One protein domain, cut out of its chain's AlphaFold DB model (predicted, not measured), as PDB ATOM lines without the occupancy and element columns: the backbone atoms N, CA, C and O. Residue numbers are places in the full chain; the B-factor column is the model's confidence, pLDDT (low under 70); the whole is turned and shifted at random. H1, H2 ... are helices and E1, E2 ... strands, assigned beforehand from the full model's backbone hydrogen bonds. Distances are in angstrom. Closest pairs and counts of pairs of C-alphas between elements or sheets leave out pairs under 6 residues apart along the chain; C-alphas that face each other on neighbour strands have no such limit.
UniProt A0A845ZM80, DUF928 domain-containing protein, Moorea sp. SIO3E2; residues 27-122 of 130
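AT A GLANCE: This is residues 27 to 122 of the 130 residues of the protein "DUF928 domain-containing protein" of Moorea sp. SIO3E2 (UniProt A0A845ZM80). A long two-stranded hairpin, E1 and E2, forms an arm reaching away from a small bundle of three helices, H1, H2 and H3, which fold back and forth with their centres in a triangle. A long link, residues 56 to 69, joins arm and bundle, and the hairpin's tip, residues 39 to 44, sticks out. The printed part has 96 residues, with two named strands and three named helices in the order E1, E2, H1, H2, H3 along the chain; its class is mixed, helices and strands, with one antiparallel sheet, E1 - E2. It is loose, with a radius of gyration of the C-alphas of 17.4 A, and elongated, spanning 56 by 36 by 23 A.

HOW THE PARTS SIT: E1, residues 27 to 35, and E2, residues 47 to 55, form an antiparallel hairpin at 164 degrees; N 28 and O 54 are 2.8 A apart and N 48 and O 34 2.8 A, within hydrogen-bond range. H1, residues 70 to 81, touches H2, residues 85 to 98, in a helical hairpin, opposite ways at a shallow tilt of 30 degrees; their closest C-alphas, of Met 76 and Ala 88, are 4.7 A apart. H2 and H3, residues 103 to 115, form another, touching at a shallow tilt of 22 degrees, opposite ways; their closest C-alphas, of Arg 96 and Phe 105, are 5.4 A apart. H1 and H3 are close but not clearly touching: the closest C-alphas, of Ala 80 and Leu 112, are 7.6 A apart. E1 is apart from H1, H2 and H3. In H1, H2 and H3 every O i to N i+4 pair is within hydrogen-bond range.

IN THESE COORDINATES: E1 begins at C-alpha 27 (-38.753, 29.365, 24.036) and is 26.7 A long; E2 is 26.5 A. H1 measures 16.6 A, H2 19.8 A, and H3 18.3 A, ending at C-alpha 115 (-19.673, 39.154, 16.944).

THE WHOLE: The C-alphas farthest apart, of Phe 42 and Tyr 64, are 56.8 A apart. The printed part has no cut. The links E1 to E2 and E2 to H1 are long. pLDDT is under 70 in residues 37 to 45 and 61 to 70.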
ATOM      1  N   TRP A  27     -38.841  28.629  25.293       96.38
ATOM      2  CA  TRP A  27     -38.753  29.365  24.036       96.38
ATOM      3  C   TRP A  27     -39.983  30.250  23.848       96.38
ATOM      4  O   TRP A  27     -41.110  29.829  24.091       96.38
ATOM      5  N   TYR A  28     -39.748  31.457  23.355       94.81
ATOM      6  CA  TYR A  28     -40.749  32.463  23.048       94.81
ATOM      7  C   TYR A  28     -40.562  32.922  21.611       94.81
ATOM      8  O   TYR A  28     -39.441  32.997  21.109       94.81
ATOM      9  N   ARG A  29     -41.671  33.261  20.956       93.94
ATOM     10  CA  ARG A  29     -41.668  33.907  19.647       93.94
ATOM     11  C   ARG A  29     -42.122  35.346  19.816       93.94
ATOM     12  O   ARG A  29     -43.175  35.583  20.405       93.94
ATOM     13  N   TRP A  30     -41.353  36.283  19.285       91.50
ATOM     14  CA  TRP A  30     -41.721  37.694  19.248       91.50
ATOM     15  C   TRP A  30     -41.932  38.143  17.805       91.50
ATOM     16  O   TRP A  30     -41.372  37.565  16.871       91.50
ATOM     17  N   HIS A  31     -42.772  39.161  17.642       92.06
ATOM     18  CA  HIS A  31     -43.049  39.802  16.363       92.06
ATOM     19  C   HIS A  31     -43.091  41.313  16.590       92.06
ATOM     20  O   HIS A  31     -43.630  41.761  17.604       92.06
ATOM     21  N   LEU A  32     -42.537  42.072  15.654       89.75
ATOM     22  CA  LEU A  32     -42.640  43.520  15.567       89.75
ATOM     23  C   LEU A  32     -43.304  43.848  14.234       89.75
ATOM     24  O   LEU A  32     -42.848  43.393  13.188       89.75
ATOM     25  N   ILE A  33     -44.392  44.606  14.302       88.50
ATOM     26  CA  ILE A  33     -45.123  45.087  13.134       88.50
ATOM     27  C   ILE A  33     -45.025  46.603  13.181       88.50
ATOM     28  O   ILE A  33     -45.464  47.198  14.166       88.50
ATOM     29  N   LEU A  34     -44.411  47.206  12.169       85.00
ATOM     30  CA  LEU A  34     -44.388  48.652  12.001       85.00
ATOM     31  C   LEU A  34     -45.224  48.987  10.778       85.00
ATOM     32  O   LEU A  34     -44.948  48.494   9.690       85.00
ATOM     33  N   ASP A  35     -46.245  49.805  10.985       79.38
ATOM     34  CA  ASP A  35     -46.965  50.439   9.894       79.38
ATOM     35  C   ASP A  35     -46.274  51.775   9.598       79.38
ATOM     36  O   ASP A  35     -46.335  52.716  10.392       79.38
ATOM     37  N   CYS A  36     -45.549  51.811   8.487       75.25
ATOM     38  CA  CYS A  36     -44.827  52.966   7.976       75.25
ATOM     39  C   CYS A  36     -45.657  53.749   6.945       75.25
ATOM     40  O   CYS A  36     -45.070  54.502   6.168       75.25
ATOM     41  N   ASN A  37     -46.989  53.572   6.900       68.31
ATOM     42  CA  ASN A  37     -47.879  54.325   6.015       68.31
ATOM     43  C   ASN A  37     -47.650  55.835   6.184       68.31
ATOM     44  O   ASN A  37     -48.106  56.460   7.143       68.31
ATOM     45  N   SER A  38     -46.941  56.425   5.222       60.16
ATOM     46  CA  SER A  38     -46.938  57.868   5.019       60.16
ATOM     47  C   SER A  38     -48.252  58.248   4.330       60.16
ATOM     48  O   SER A  38     -48.638  57.546   3.392       60.16
ATOM     49  N   PRO A  39     -48.914  59.356   4.714       58.16
ATOM     50  CA  PRO A  39     -50.097  59.861   4.010       58.16
ATOM     51  C   PRO A  39     -49.885  60.043   2.495       58.16
ATOM     52  O   PRO A  39     -50.853  60.040   1.741       58.16
ATOM     53  N   ASP A  40     -48.624  60.165   2.065       56.94
ATOM     54  CA  ASP A  40     -48.215  60.422   0.682       56.94
ATOM     55  C   ASP A  40     -47.790  59.155  -0.101       56.94
ATOM     56  O   ASP A  40     -47.382  59.249  -1.259       56.94
ATOM     57  N   SER A  41     -47.850  57.961   0.506       54.88
ATOM     58  CA  SER A  41     -47.378  56.701  -0.093       54.88
ATOM     59  C   SER A  41     -48.535  55.758  -0.437       54.88
ATOM     60  O   SER A  41     -49.174  55.204   0.450       54.88
ATOM     61  N   PHE A  42     -48.752  55.508  -1.732       52.56
ATOM     62  CA  PHE A  42     -49.757  54.565  -2.256       52.56
ATOM     63  C   PHE A  42     -49.237  53.119  -2.426       52.56
ATOM     64  O   PHE A  42     -49.869  52.323  -3.120       52.56
ATOM     65  N   TYR A  43     -48.078  52.775  -1.855       53.94
ATOM     66  CA  TYR A  43     -47.464  51.450  -2.014       53.94
ATOM     67  C   TYR A  43     -47.824  50.487  -0.868       53.94
ATOM     68  O   TYR A  43     -47.769  50.861   0.301       53.94
ATOM     69  N   ASP A  44     -48.132  49.237  -1.233       55.78
ATOM     70  CA  ASP A  44     -48.569  48.107  -0.378       55.78
ATOM     71  C   ASP A  44     -47.455  47.553   0.550       55.78
ATOM     72  O   ASP A  44     -47.687  46.690   1.391       55.78
ATOM     73  N   ASP A  45     -46.233  48.090   0.442       58.91
ATOM     74  CA  ASP A  45     -45.045  47.665   1.205       58.91
ATOM     75  C   ASP A  45     -44.810  48.493   2.485       58.91
ATOM     76  O   ASP A  45     -43.723  48.492   3.069       58.91
ATOM     77  N   SER A  46     -45.818  49.231   2.945       70.88
ATOM     78  CA  SER A  46     -45.712  50.106   4.116       70.88
ATOM     79  C   SER A  46     -45.659  49.358   5.449       70.88
ATOM     80  O   SER A  46     -45.301  49.951   6.465       70.88
ATOM     81  N   VAL A  47     -45.979  48.062   5.474       78.88
ATOM     82  CA  VAL A  47     -45.991  47.263   6.704       78.88
ATOM     83  C   VAL A  47     -44.723  46.421   6.814       78.88
ATOM     84  O   VAL A  47     -44.562  45.394   6.158       78.88
ATOM     85  N   LEU A  48     -43.839  46.805   7.732       85.00
ATOM     86  CA  LEU A  48     -42.670  46.013   8.091       85.00
ATOM     87  C   LEU A  48     -43.056  44.954   9.130       85.00
ATOM     88  O   LEU A  48     -43.464  45.282  10.245       85.00
ATOM     89  N   PHE A  49     -42.869  43.678   8.791       87.88
ATOM     90  CA  PHE A  49     -43.118  42.553   9.693       87.88
ATOM     91  C   PHE A  49     -41.825  41.795  10.015       87.88
ATOM     92  O   PHE A  49     -41.289  41.067   9.181       87.88
ATOM     93  N   ILE A  50     -41.342  41.914  11.253       90.06
ATOM     94  CA  ILE A  50     -40.131  41.236  11.739       90.06
ATOM     95  C   ILE A  50     -40.516  40.246  12.835       90.06
ATOM     96  O   ILE A  50     -41.405  40.501  13.645       90.06
ATOM     97  N   ARG A  51     -39.840  39.097  12.888       92.81
ATOM     98  CA  ARG A  51     -40.074  38.065  13.904       92.81
ATOM     99  C   ARG A  51     -38.780  37.410  14.351       92.81
ATOM    100  O   ARG A  51     -37.822  37.346  13.590       92.81
ATOM    101  N   GLY A  52     -38.798  36.837  15.548       92.31
ATOM    102  CA  GLY A  52     -37.663  36.092  16.073       92.31
ATOM    103  C   GLY A  52     -38.043  35.117  17.177       92.31
ATOM    104  O   GLY A  52     -39.182  35.079  17.656       92.31
ATOM    105  N   LEU A  53     -37.062  34.307  17.565       93.12
ATOM    106  CA  LEU A  53     -37.142  33.398  18.700       93.12
ATOM    107  C   LEU A  53     -36.219  33.888  19.811       93.12
ATOM    108  O   LEU A  53     -35.133  34.398  19.558       93.12
ATOM    109  N   LEU A  54     -36.656  33.703  21.048       92.50
ATOM    110  CA  LEU A  54     -35.897  34.023  22.247       92.50
ATOM    111  C   LEU A  54     -36.049  32.866  23.227       92.50
ATOM    112  O   LEU A  54     -37.166  32.418  23.482       92.50
ATOM    113  N   LYS A  55     -34.949  32.412  23.824       93.62
ATOM    114  CA  LYS A  55     -34.986  31.478  24.952       93.62
ATOM    115  C   LYS A  55     -34.596  32.217  26.218       93.62
ATOM    116  O   LYS A  55     -33.530  32.825  26.271       93.62
ATOM    117  N   ARG A  56     -35.413  32.124  27.267       93.75
ATOM    118  CA  ARG A  56     -34.982  32.582  28.589       93.75
ATOM    119  C   ARG A  56     -34.052  31.526  29.174       93.75
ATOM    120  O   ARG A  56     -34.490  30.420  29.475       93.75
ATOM    121  N   VAL A  57     -32.780  31.858  29.336       91.88
ATOM    122  CA  VAL A  57     -31.790  30.967  29.955       91.88
ATOM    123  C   VAL A  57     -31.565  31.328  31.419       91.88
ATOM    124  O   VAL A  57     -31.849  32.452  31.844       91.88
ATOM    125  N   GLU A  58     -31.104  30.355  32.202       88.69
ATOM    126  CA  GLU A  58     -30.659  30.614  33.565       88.69
ATOM    127  C   GLU A  58     -29.376  31.446  33.520       88.69
ATOM    128  O   GLU A  58     -28.524  31.256  32.651       88.69
ATOM    129  N   LEU A  59     -29.247  32.389  34.450       79.25
ATOM    130  CA  LEU A  59     -27.993  33.104  34.633       79.25
ATOM    131  C   LEU A  59     -26.921  32.119  35.123       79.25
ATOM    132  O   LEU A  59     -27.191  31.387  36.081       79.25
ATOM    133  N   PRO A  60     -25.707  32.127  34.548       72.00
ATOM    134  CA  PRO A  60     -24.583  31.384  35.102       72.00
ATOM    135  C   PRO A  60     -24.413  31.711  36.592       72.00
ATOM    136  O   PRO A  60     -24.587  32.861  37.004       72.00
ATOM    137  N   LYS A  61     -24.083  30.708  37.415       64.31
ATOM    138  CA  LYS A  61     -24.039  30.786  38.892       64.31
ATOM    139  C   LYS A  61     -22.899  31.656  39.468       64.31
ATOM    140  O   LYS A  61     -22.377  31.352  40.532       64.31
ATOM    141  N   PHE A  62     -22.556  32.781  38.845       58.00
ATOM    142  CA  PHE A  62     -21.693  33.830  39.413       58.00
ATOM    143  C   PHE A  62     -22.525  34.998  39.961       58.00
ATOM    144  O   PHE A  62     -22.229  36.174  39.764       58.00
ATOM    145  N   LYS A  63     -23.610  34.651  40.659       52.16
ATOM    146  CA  LYS A  63     -24.615  35.582  41.189       52.16
ATOM    147  C   LYS A  63     -24.118  36.423  42.378       52.16
ATOM    148  O   LYS A  63     -24.842  37.310  42.812       52.16
ATOM    149  N   TYR A  64     -22.924  36.151  42.910       50.38
ATOM    150  CA  TYR A  64     -22.523  36.595  44.252       50.38
ATOM    151  C   TYR A  64     -21.485  37.732  44.312       50.38
ATOM    152  O   TYR A  64     -21.068  38.088  45.403       50.38
ATOM    153  N   GLU A  65     -21.092  38.354  43.192       53.09
ATOM    154  CA  GLU A  65     -20.058  39.416  43.201       53.09
ATOM    155  C   GLU A  65     -20.450  40.694  42.430       53.09
ATOM    156  O   GLU A  65     -19.598  41.375  41.856       53.09
ATOM    157  N   LEU A  66     -21.744  41.019  42.350       56.97
ATOM    158  CA  LEU A  66     -22.262  42.142  41.551       56.97
ATOM    159  C   LEU A  66     -22.671  43.375  42.393       56.97
ATOM    160  O   LEU A  66     -23.569  44.112  41.995       56.97
ATOM    161  N   ASP A  67     -21.979  43.653  43.504       51.16
ATOM    162  CA  ASP A  67     -22.382  44.672  44.501       51.16
ATOM    163  C   ASP A  67     -21.863  46.116  44.285       51.16
ATOM    164  O   ASP A  67     -22.017  46.974  45.150       51.16
ATOM    165  N   THR A  68     -21.270  46.469  43.138       53.88
ATOM    166  CA  THR A  68     -20.799  47.858  42.870       53.88
ATOM    167  C   THR A  68     -20.972  48.257  41.404       53.88
ATOM    168  O   THR A  68     -21.305  47.406  40.603       53.88
ATOM    169  N   LYS A  69     -20.725  49.512  40.985       54.53
ATOM    170  CA  LYS A  69     -20.775  49.933  39.555       54.53
ATOM    171  C   LYS A  69     -19.961  49.038  38.598       54.53
ATOM    172  O   LYS A  69     -20.358  48.884  37.444       54.53
ATOM    173  N   ASN A  70     -18.892  48.390  39.078       59.97
ATOM    174  CA  ASN A  70     -18.156  47.361  38.324       59.97
ATOM    175  C   ASN A  70     -19.032  46.155  37.931       59.97
ATOM    176  O   ASN A  70     -18.687  45.404  37.020       59.97
ATOM    177  N   SER A  71     -20.187  45.987  38.572       74.25
ATOM    178  CA  SER A  71     -21.153  44.935  38.298       74.25
ATOM    179  C   SER A  71     -21.798  45.058  36.931       74.25
ATOM    180  O   SER A  71     -22.022  44.038  36.300       74.25
ATOM    181  N   GLN A  72     -22.058  46.263  36.420       81.75
ATOM    182  CA  GLN A  72     -22.739  46.412  35.129       81.75
ATOM    183  C   GLN A  72     -21.845  45.981  33.965       81.75
ATOM    184  O   GLN A  72     -22.283  45.231  33.093       81.75
ATOM    185  N   GLN A  73     -20.576  46.394  33.983       85.62
ATOM    186  CA  GLN A  73     -19.590  45.939  33.004       85.62
ATOM    187  C   GLN A  73     -19.312  44.440  33.154       85.62
ATOM    188  O   GLN A  73     -19.337  43.720  32.161       85.62
ATOM    189  N   LYS A  74     -19.119  43.948  34.385       86.56
ATOM    190  CA  LYS A  74     -18.928  42.512  34.643       86.56
ATOM    191  C   LYS A  74     -20.120  41.692  34.147       86.56
ATOM    192  O   LYS A  74     -19.933  40.650  33.535       86.56
ATOM    193  N   LEU A  75     -21.339  42.185  34.347       86.50
ATOM    194  CA  LEU A  75     -22.564  41.536  33.896       86.50
ATOM    195  C   LEU A  75     -22.664  41.497  32.362       86.50
ATOM    196  O   LEU A  75     -23.031  40.461  31.817       86.50
ATOM    197  N   MET A  76     -22.295  42.579  31.667       90.62
ATOM    198  CA  MET A  76     -22.180  42.588  30.201       90.62
ATOM    199  C   MET A  76     -21.210  41.502  29.715       90.62
ATOM    200  O   MET A  76     -21.562  40.732  28.823       90.62
ATOM    201  N   THR A  77     -20.022  41.410  30.323       89.06
ATOM    202  CA  THR A  77     -19.018  40.392  29.982       89.06
ATOM    203  C   THR A  77     -19.538  38.978  30.232       89.06
ATOM    204  O   THR A  77     -19.473  38.148  29.333       89.06
ATOM    205  N   VAL A  78     -20.148  38.719  31.396       88.50
ATOM    206  CA  VAL A  78     -20.741  37.409  31.721       88.50
ATOM    207  C   VAL A  78     -21.786  37.004  30.683       88.50
ATOM    208  O   VAL A  78     -21.796  35.856  30.240       88.50
ATOM    209  N   TYR A  79     -22.654  37.927  30.263       91.75
ATOM    210  CA  TYR A  79     -23.629  37.636  29.214       91.75
ATOM    211  C   TYR A  79     -22.961  37.291  27.884       91.75
ATOM    212  O   TYR A  79     -23.335  36.296  27.264       91.75
ATOM    213  N   ALA A  80     -21.971  38.078  27.464       91.56
ATOM    214  CA  ALA A  80     -21.270  37.875  26.203       91.56
ATOM    215  C   ALA A  80     -20.537  36.523  26.162       91.56
ATOM    216  O   ALA A  80     -20.724  35.752  25.223       91.56
ATOM    217  N   GLU A  81     -19.781  36.198  27.211       89.81
ATOM    218  CA  GLU A  81     -19.007  34.951  27.323       89.81
ATOM    219  C   GLU A  81     -19.888  33.696  27.352       89.81
ATOM    220  O   GLU A  81     -19.455  32.623  26.944       89.81
ATOM    221  N   ASN A  82     -21.139  33.823  27.803       89.75
ATOM    222  CA  ASN A  82     -22.097  32.717  27.867       89.75
ATOM    223  C   ASN A  82     -23.074  32.696  26.675       89.75
ATOM    224  O   ASN A  82     -24.078  31.984  26.715       89.75
ATOM    225  N   GLY A  83     -22.823  33.486  25.626       90.12
ATOM    226  CA  GLY A  83     -23.665  33.529  24.424       90.12
ATOM    227  C   GLY A  83     -25.052  34.150  24.638       90.12
ATOM    228  O   GLY A  83     -25.944  33.992  23.803       90.12
ATOM    229  N   ILE A  84     -25.260  34.879  25.739       92.25
ATOM    230  CA  ILE A  84     -26.518  35.560  26.086       92.25
ATOM    231  C   ILE A  84     -26.525  36.954  25.436       92.25
ATOM    232  O   ILE A  84     -26.535  37.994  26.097       92.25
ATOM    233  N   TRP A  85     -26.452  36.977  24.107       91.38
ATOM    234  CA  TRP A  85     -26.093  38.176  23.343       91.38
ATOM    235  C   TRP A  85     -27.125  39.316  23.422       91.38
ATOM    236  O   TRP A  85     -26.728  40.479  23.458       91.38
ATOM    237  N   TYR A  86     -28.430  39.018  23.522       91.56
ATOM    238  CA  TYR A  86     -29.473  40.041  23.709       91.56
ATOM    239  C   TYR A  86     -29.263  40.834  25.006       91.56
ATOM    240  O   TYR A  86     -29.316  42.065  25.011       91.56
ATOM    241  N   ASP A  87     -28.995  40.134  26.111       91.81
ATOM    242  CA  ASP A  87     -28.722  40.758  27.401       91.81
ATOM    243  C   ASP A  87     -27.370  41.487  27.387       91.81
ATOM    244  O   ASP A  87     -27.283  42.597  27.915       91.81
ATOM    245  N   ALA A  88     -26.343  40.927  26.733       94.12
ATOM    246  CA  ALA A  88     -25.044  41.580  26.564       94.12
ATOM    247  C   ALA A  88     -25.169  42.922  25.822       94.12
ATOM    248  O   ALA A  88     -24.719  43.948  26.335       94.12
ATOM    249  N   LEU A  89     -25.841  42.944  24.663       94.94
ATOM    250  CA  LEU A  89     -26.088  44.166  23.890       94.94
ATOM    251  C   LEU A  89     -26.929  45.180  24.668       94.94
ATOM    252  O   LEU A  89     -26.618  46.369  24.659       94.94
ATOM    253  N   ASN A  90     -27.961  44.730  25.387       94.06
ATOM    254  CA  ASN A  90     -28.783  45.611  26.215       94.06
ATOM    255  C   ASN A  90     -27.968  46.265  27.347       94.06
ATOM    256  O   ASN A  90     -28.151  47.447  27.635       94.06
ATOM    257  N   GLN A  91     -27.052  45.528  27.986       93.56
ATOM    258  CA  GLN A  91     -26.158  46.116  28.990       93.56
ATOM    259  C   GLN A  91     -25.127  47.059  28.365       93.56
ATOM    260  O   GLN A  91     -24.897  48.141  28.905       93.56
ATOM    261  N   ALA A  92     -24.560  46.710  27.208       94.75
ATOM    262  CA  ALA A  92     -23.647  47.584  26.474       94.75
ATOM    263  C   ALA A  92     -24.320  48.909  26.079       94.75
ATOM    264  O   ALA A  92     -23.745  49.978  26.289       94.75
ATOM    265  N   ALA A  93     -25.566  48.859  25.596       94.94
ATOM    266  CA  ALA A  93     -26.359  50.045  25.286       94.94
ATOM    267  C   ALA A  93     -26.547  50.944  26.519       94.94
ATOM    268  O   ALA A  93     -26.299  52.147  26.451       94.94
ATOM    269  N   LYS A  94     -26.912  50.370  27.675       93.62
ATOM    270  CA  LYS A  94     -27.048  51.121  28.936       93.62
ATOM    271  C   LYS A  94     -25.735  51.766  29.374       93.62
ATOM    272  O   LYS A  94     -25.735  52.928  29.769       93.62
ATOM    273  N   LEU A  95     -24.622  51.035  29.296       93.56
ATOM    274  CA  LEU A  95     -23.300  51.554  29.651       93.56
ATOM    275  C   LEU A  95     -22.889  52.718  28.745       93.56
ATOM    276  O   LEU A  95     -22.432  53.740  29.260       93.56
ATOM    277  N   ARG A  96     -23.110  52.593  27.429       94.19
ATOM    278  CA  ARG A  96     -22.844  53.646  26.441       94.19
ATOM    279  C   ARG A  96     -23.729  54.873  26.675       94.19
ATOM    280  O   ARG A  96     -23.225  55.987  26.632       94.19
ATOM    281  N   CYS A  97     -25.006  54.681  27.003       93.56
ATOM    282  CA  CYS A  97     -25.921  55.782  27.311       93.56
ATOM    283  C   CYS A  97     -25.559  56.538  28.590       93.56
ATOM    284  O   CYS A  97     -25.579  57.764  28.603       93.56
ATOM    285  N   SER A  98     -25.174  55.824  29.647       93.44
ATOM    286  CA  SER A  98     -24.766  56.444  30.915       93.44
ATOM    287  C   SER A  98     -23.368  57.069  30.862       93.44
ATOM    288  O   SER A  98     -23.018  57.858  31.735       93.44
ATOM    289  N   ASN A  99     -22.544  56.699  29.876       93.50
ATOM    290  CA  ASN A  99     -21.153  57.137  29.759       93.50
ATOM    291  C   ASN A  99     -20.794  57.424  28.285       93.50
ATOM    292  O   ASN A  99     -19.933  56.745  27.716       93.50
ATOM    293  N   PRO A 100     -21.423  58.426  27.647       92.38
ATOM    294  CA  PRO A 100     -21.336  58.636  26.198       92.38
ATOM    295  C   PRO A 100     -19.927  58.964  25.686       92.38
ATOM    296  O   PRO A 100     -19.632  58.719  24.523       92.38
ATOM    297  N   GLN A 101     -19.047  59.486  26.548       94.25
ATOM    298  CA  GLN A 101     -17.658  59.834  26.211       94.25
ATOM    299  C   GLN A 101     -16.653  58.711  26.520       94.25
ATOM    300  O   GLN A 101     -15.449  58.878  26.333       94.25
ATOM    301  N   ASN A 102     -17.112  57.566  27.032       94.75
ATOM    302  CA  ASN A 102     -16.227  56.467  27.399       94.75
ATOM    303  C   ASN A 102     -15.956  55.562  26.186       94.75
ATOM    304  O   ASN A 102     -16.791  54.736  25.804       94.75
ATOM    305  N   ALA A 103     -14.757  55.697  25.611       95.06
ATOM    306  CA  ALA A 103     -14.318  54.936  24.441       95.06
ATOM    307  C   ALA A 103     -14.376  53.411  24.646       95.06
ATOM    308  O   ALA A 103     -14.724  52.686  23.716       95.06
ATOM    309  N   THR A 104     -14.133  52.917  25.866       93.94
ATOM    310  CA  THR A 104     -14.196  51.483  26.188       93.94
ATOM    311  C   THR A 104     -15.593  50.909  25.946       93.94
ATOM    312  O   THR A 104     -15.730  49.801  25.431       93.94
ATOM    313  N   PHE A 105     -16.655  51.651  26.279       93.81
ATOM    314  CA  PHE A 105     -18.028  51.180  26.051       93.81
ATOM    315  C   PHE A 105     -18.467  51.321  24.592       93.81
ATOM    316  O   PHE A 105     -19.231  50.486  24.109       93.81
ATOM    317  N   ALA A 106     -17.961  52.327  23.875       95.00
ATOM    318  CA  ALA A 106     -18.160  52.434  22.432       95.00
ATOM    319  C   ALA A 106     -17.503  51.257  21.685       95.00
ATOM    320  O   ALA A 106     -18.111  50.661  20.796       95.00
ATOM    321  N   GLU A 107     -16.294  50.871  22.092       95.00
ATOM    322  CA  GLU A 107     -15.599  49.719  21.529       95.00
ATOM    323  C   GLU A 107     -16.299  48.398  21.877       95.00
ATOM    324  O   GLU A 107     -16.510  47.568  20.993       95.00
ATOM    325  N   ALA A 108     -16.714  48.210  23.135       93.75
ATOM    326  CA  ALA A 108     -17.451  47.017  23.553       93.75
ATOM    327  C   ALA A 108     -18.756  46.835  22.757       93.75
ATOM    328  O   ALA A 108     -19.051  45.730  22.309       93.75
ATOM    329  N   TRP A 109     -19.501  47.922  22.526       96.00
ATOM    330  CA  TRP A 109     -20.686  47.935  21.663       96.00
ATOM    331  C   TRP A 109     -20.373  47.450  20.243       96.00
ATOM    332  O   TRP A 109     -21.021  46.529  19.748       96.00
ATOM    333  N   SER A 110     -19.348  48.032  19.615       96.44
ATOM    334  CA  SER A 110     -18.939  47.679  18.253       96.44
ATOM    335  C   SER A 110     -18.498  46.214  18.147       96.44
ATOM    336  O   SER A 110     -18.946  45.488  17.261       96.44
ATOM    337  N   ARG A 111     -17.689  45.738  19.104       95.44
ATOM    338  CA  ARG A 111     -17.237  44.339  19.162       95.44
ATOM    339  C   ARG A 111     -18.399  43.359  19.337       95.44
ATOM    340  O   ARG A 111     -18.407  42.326  18.675       95.44
ATOM    341  N   LEU A 112     -19.369  43.670  20.201       96.00
ATOM    342  CA  LEU A 112     -20.538  42.811  20.414       96.00
ATOM    343  C   LEU A 112     -21.407  42.714  19.164       96.00
ATOM    344  O   LEU A 112     -21.800  41.612  18.802       96.00
ATOM    345  N   LEU A 113     -21.679  43.838  18.494       96.38
ATOM    346  CA  LEU A 113     -22.445  43.836  17.248       96.38
ATOM    347  C   LEU A 113     -21.723  43.075  16.140       96.38
ATOM    348  O   LEU A 113     -22.336  42.257  15.464       96.38
ATOM    349  N   LYS A 114     -20.410  43.268  16.007       96.56
ATOM    350  CA  LYS A 114     -19.595  42.504  15.062       96.56
ATOM    351  C   LYS A 114     -19.650  40.997  15.317       96.56
ATOM    352  O   LYS A 114     -19.770  40.226  14.373       96.56
ATOM    353  N   ALA A 115     -19.607  40.571  16.579       94.50
ATOM    354  CA  ALA A 115     -19.673  39.154  16.944       94.50
ATOM    355  C   ALA A 115     -21.002  38.475  16.564       94.50
ATOM    356  O   ALA A 115     -21.058  37.249  16.512       94.50
ATOM    357  N   VAL A 116     -22.053  39.257  16.306       92.94
ATOM    358  CA  VAL A 116     -23.362  38.778  15.837       92.94
ATOM    359  C   VAL A 116     -23.681  39.249  14.414       92.94
ATOM    360  O   VAL A 116     -24.847  39.291  14.042       92.94
ATOM    361  N   GLU A 117     -22.654  39.612  13.635       95.25
ATOM    362  CA  GLU A 117     -22.768  40.006  12.218       95.25
ATOM    363  C   GLU A 117     -23.626  41.267  11.982       95.25
ATOM    364  O   GLU A 117     -24.194  41.471  10.915       95.25
ATOM    365  N   LEU A 118     -23.694  42.156  12.978       95.56
ATOM    366  CA  LEU A 118     -24.402  43.442  12.934       95.56
ATOM    367  C   LEU A 118     -23.432  44.636  12.895       95.56
ATOM    368  O   LEU A 118     -23.734  45.720  13.398       95.56
ATOM    369  N   GLU A 119     -22.233  44.453  12.342       95.94
ATOM    370  CA  GLU A 119     -21.191  45.491  12.320       95.94
ATOM    371  C   GLU A 119     -21.588  46.750  11.536       95.94
ATOM    372  O   GLU A 119     -21.169  47.848  11.902       95.94
ATOM    373  N   GLU A 120     -22.457  46.618  10.532       95.19
ATOM    374  CA  GLU A 120     -22.950  47.739   9.724       95.19
ATOM    375  C   GLU A 120     -23.695  48.785  10.565       95.19
ATOM    376  O   GLU A 120     -23.577  49.981  10.316       95.19
ATOM    377  N   ILE A 121     -24.392  48.355  11.625       95.25
ATOM    378  CA  ILE A 121     -25.131  49.255  12.522       95.25
ATOM    379  C   ILE A 121     -24.311  49.696  13.744       95.25
ATOM    380  O   ILE A 121     -24.826  50.369  14.638       95.25
ATOM    381  N   ALA A 122     -23.026  49.332  13.828       95.00
ATOM    382  CA  ALA A 122     -22.203  49.642  14.997       95.00
ATOM    383  C   ALA A 122     -21.936  51.141  15.175       95.00
ATOM    384  O   ALA A 122     -21.838  51.617  16.314       95.00
TER     385      ALA A 122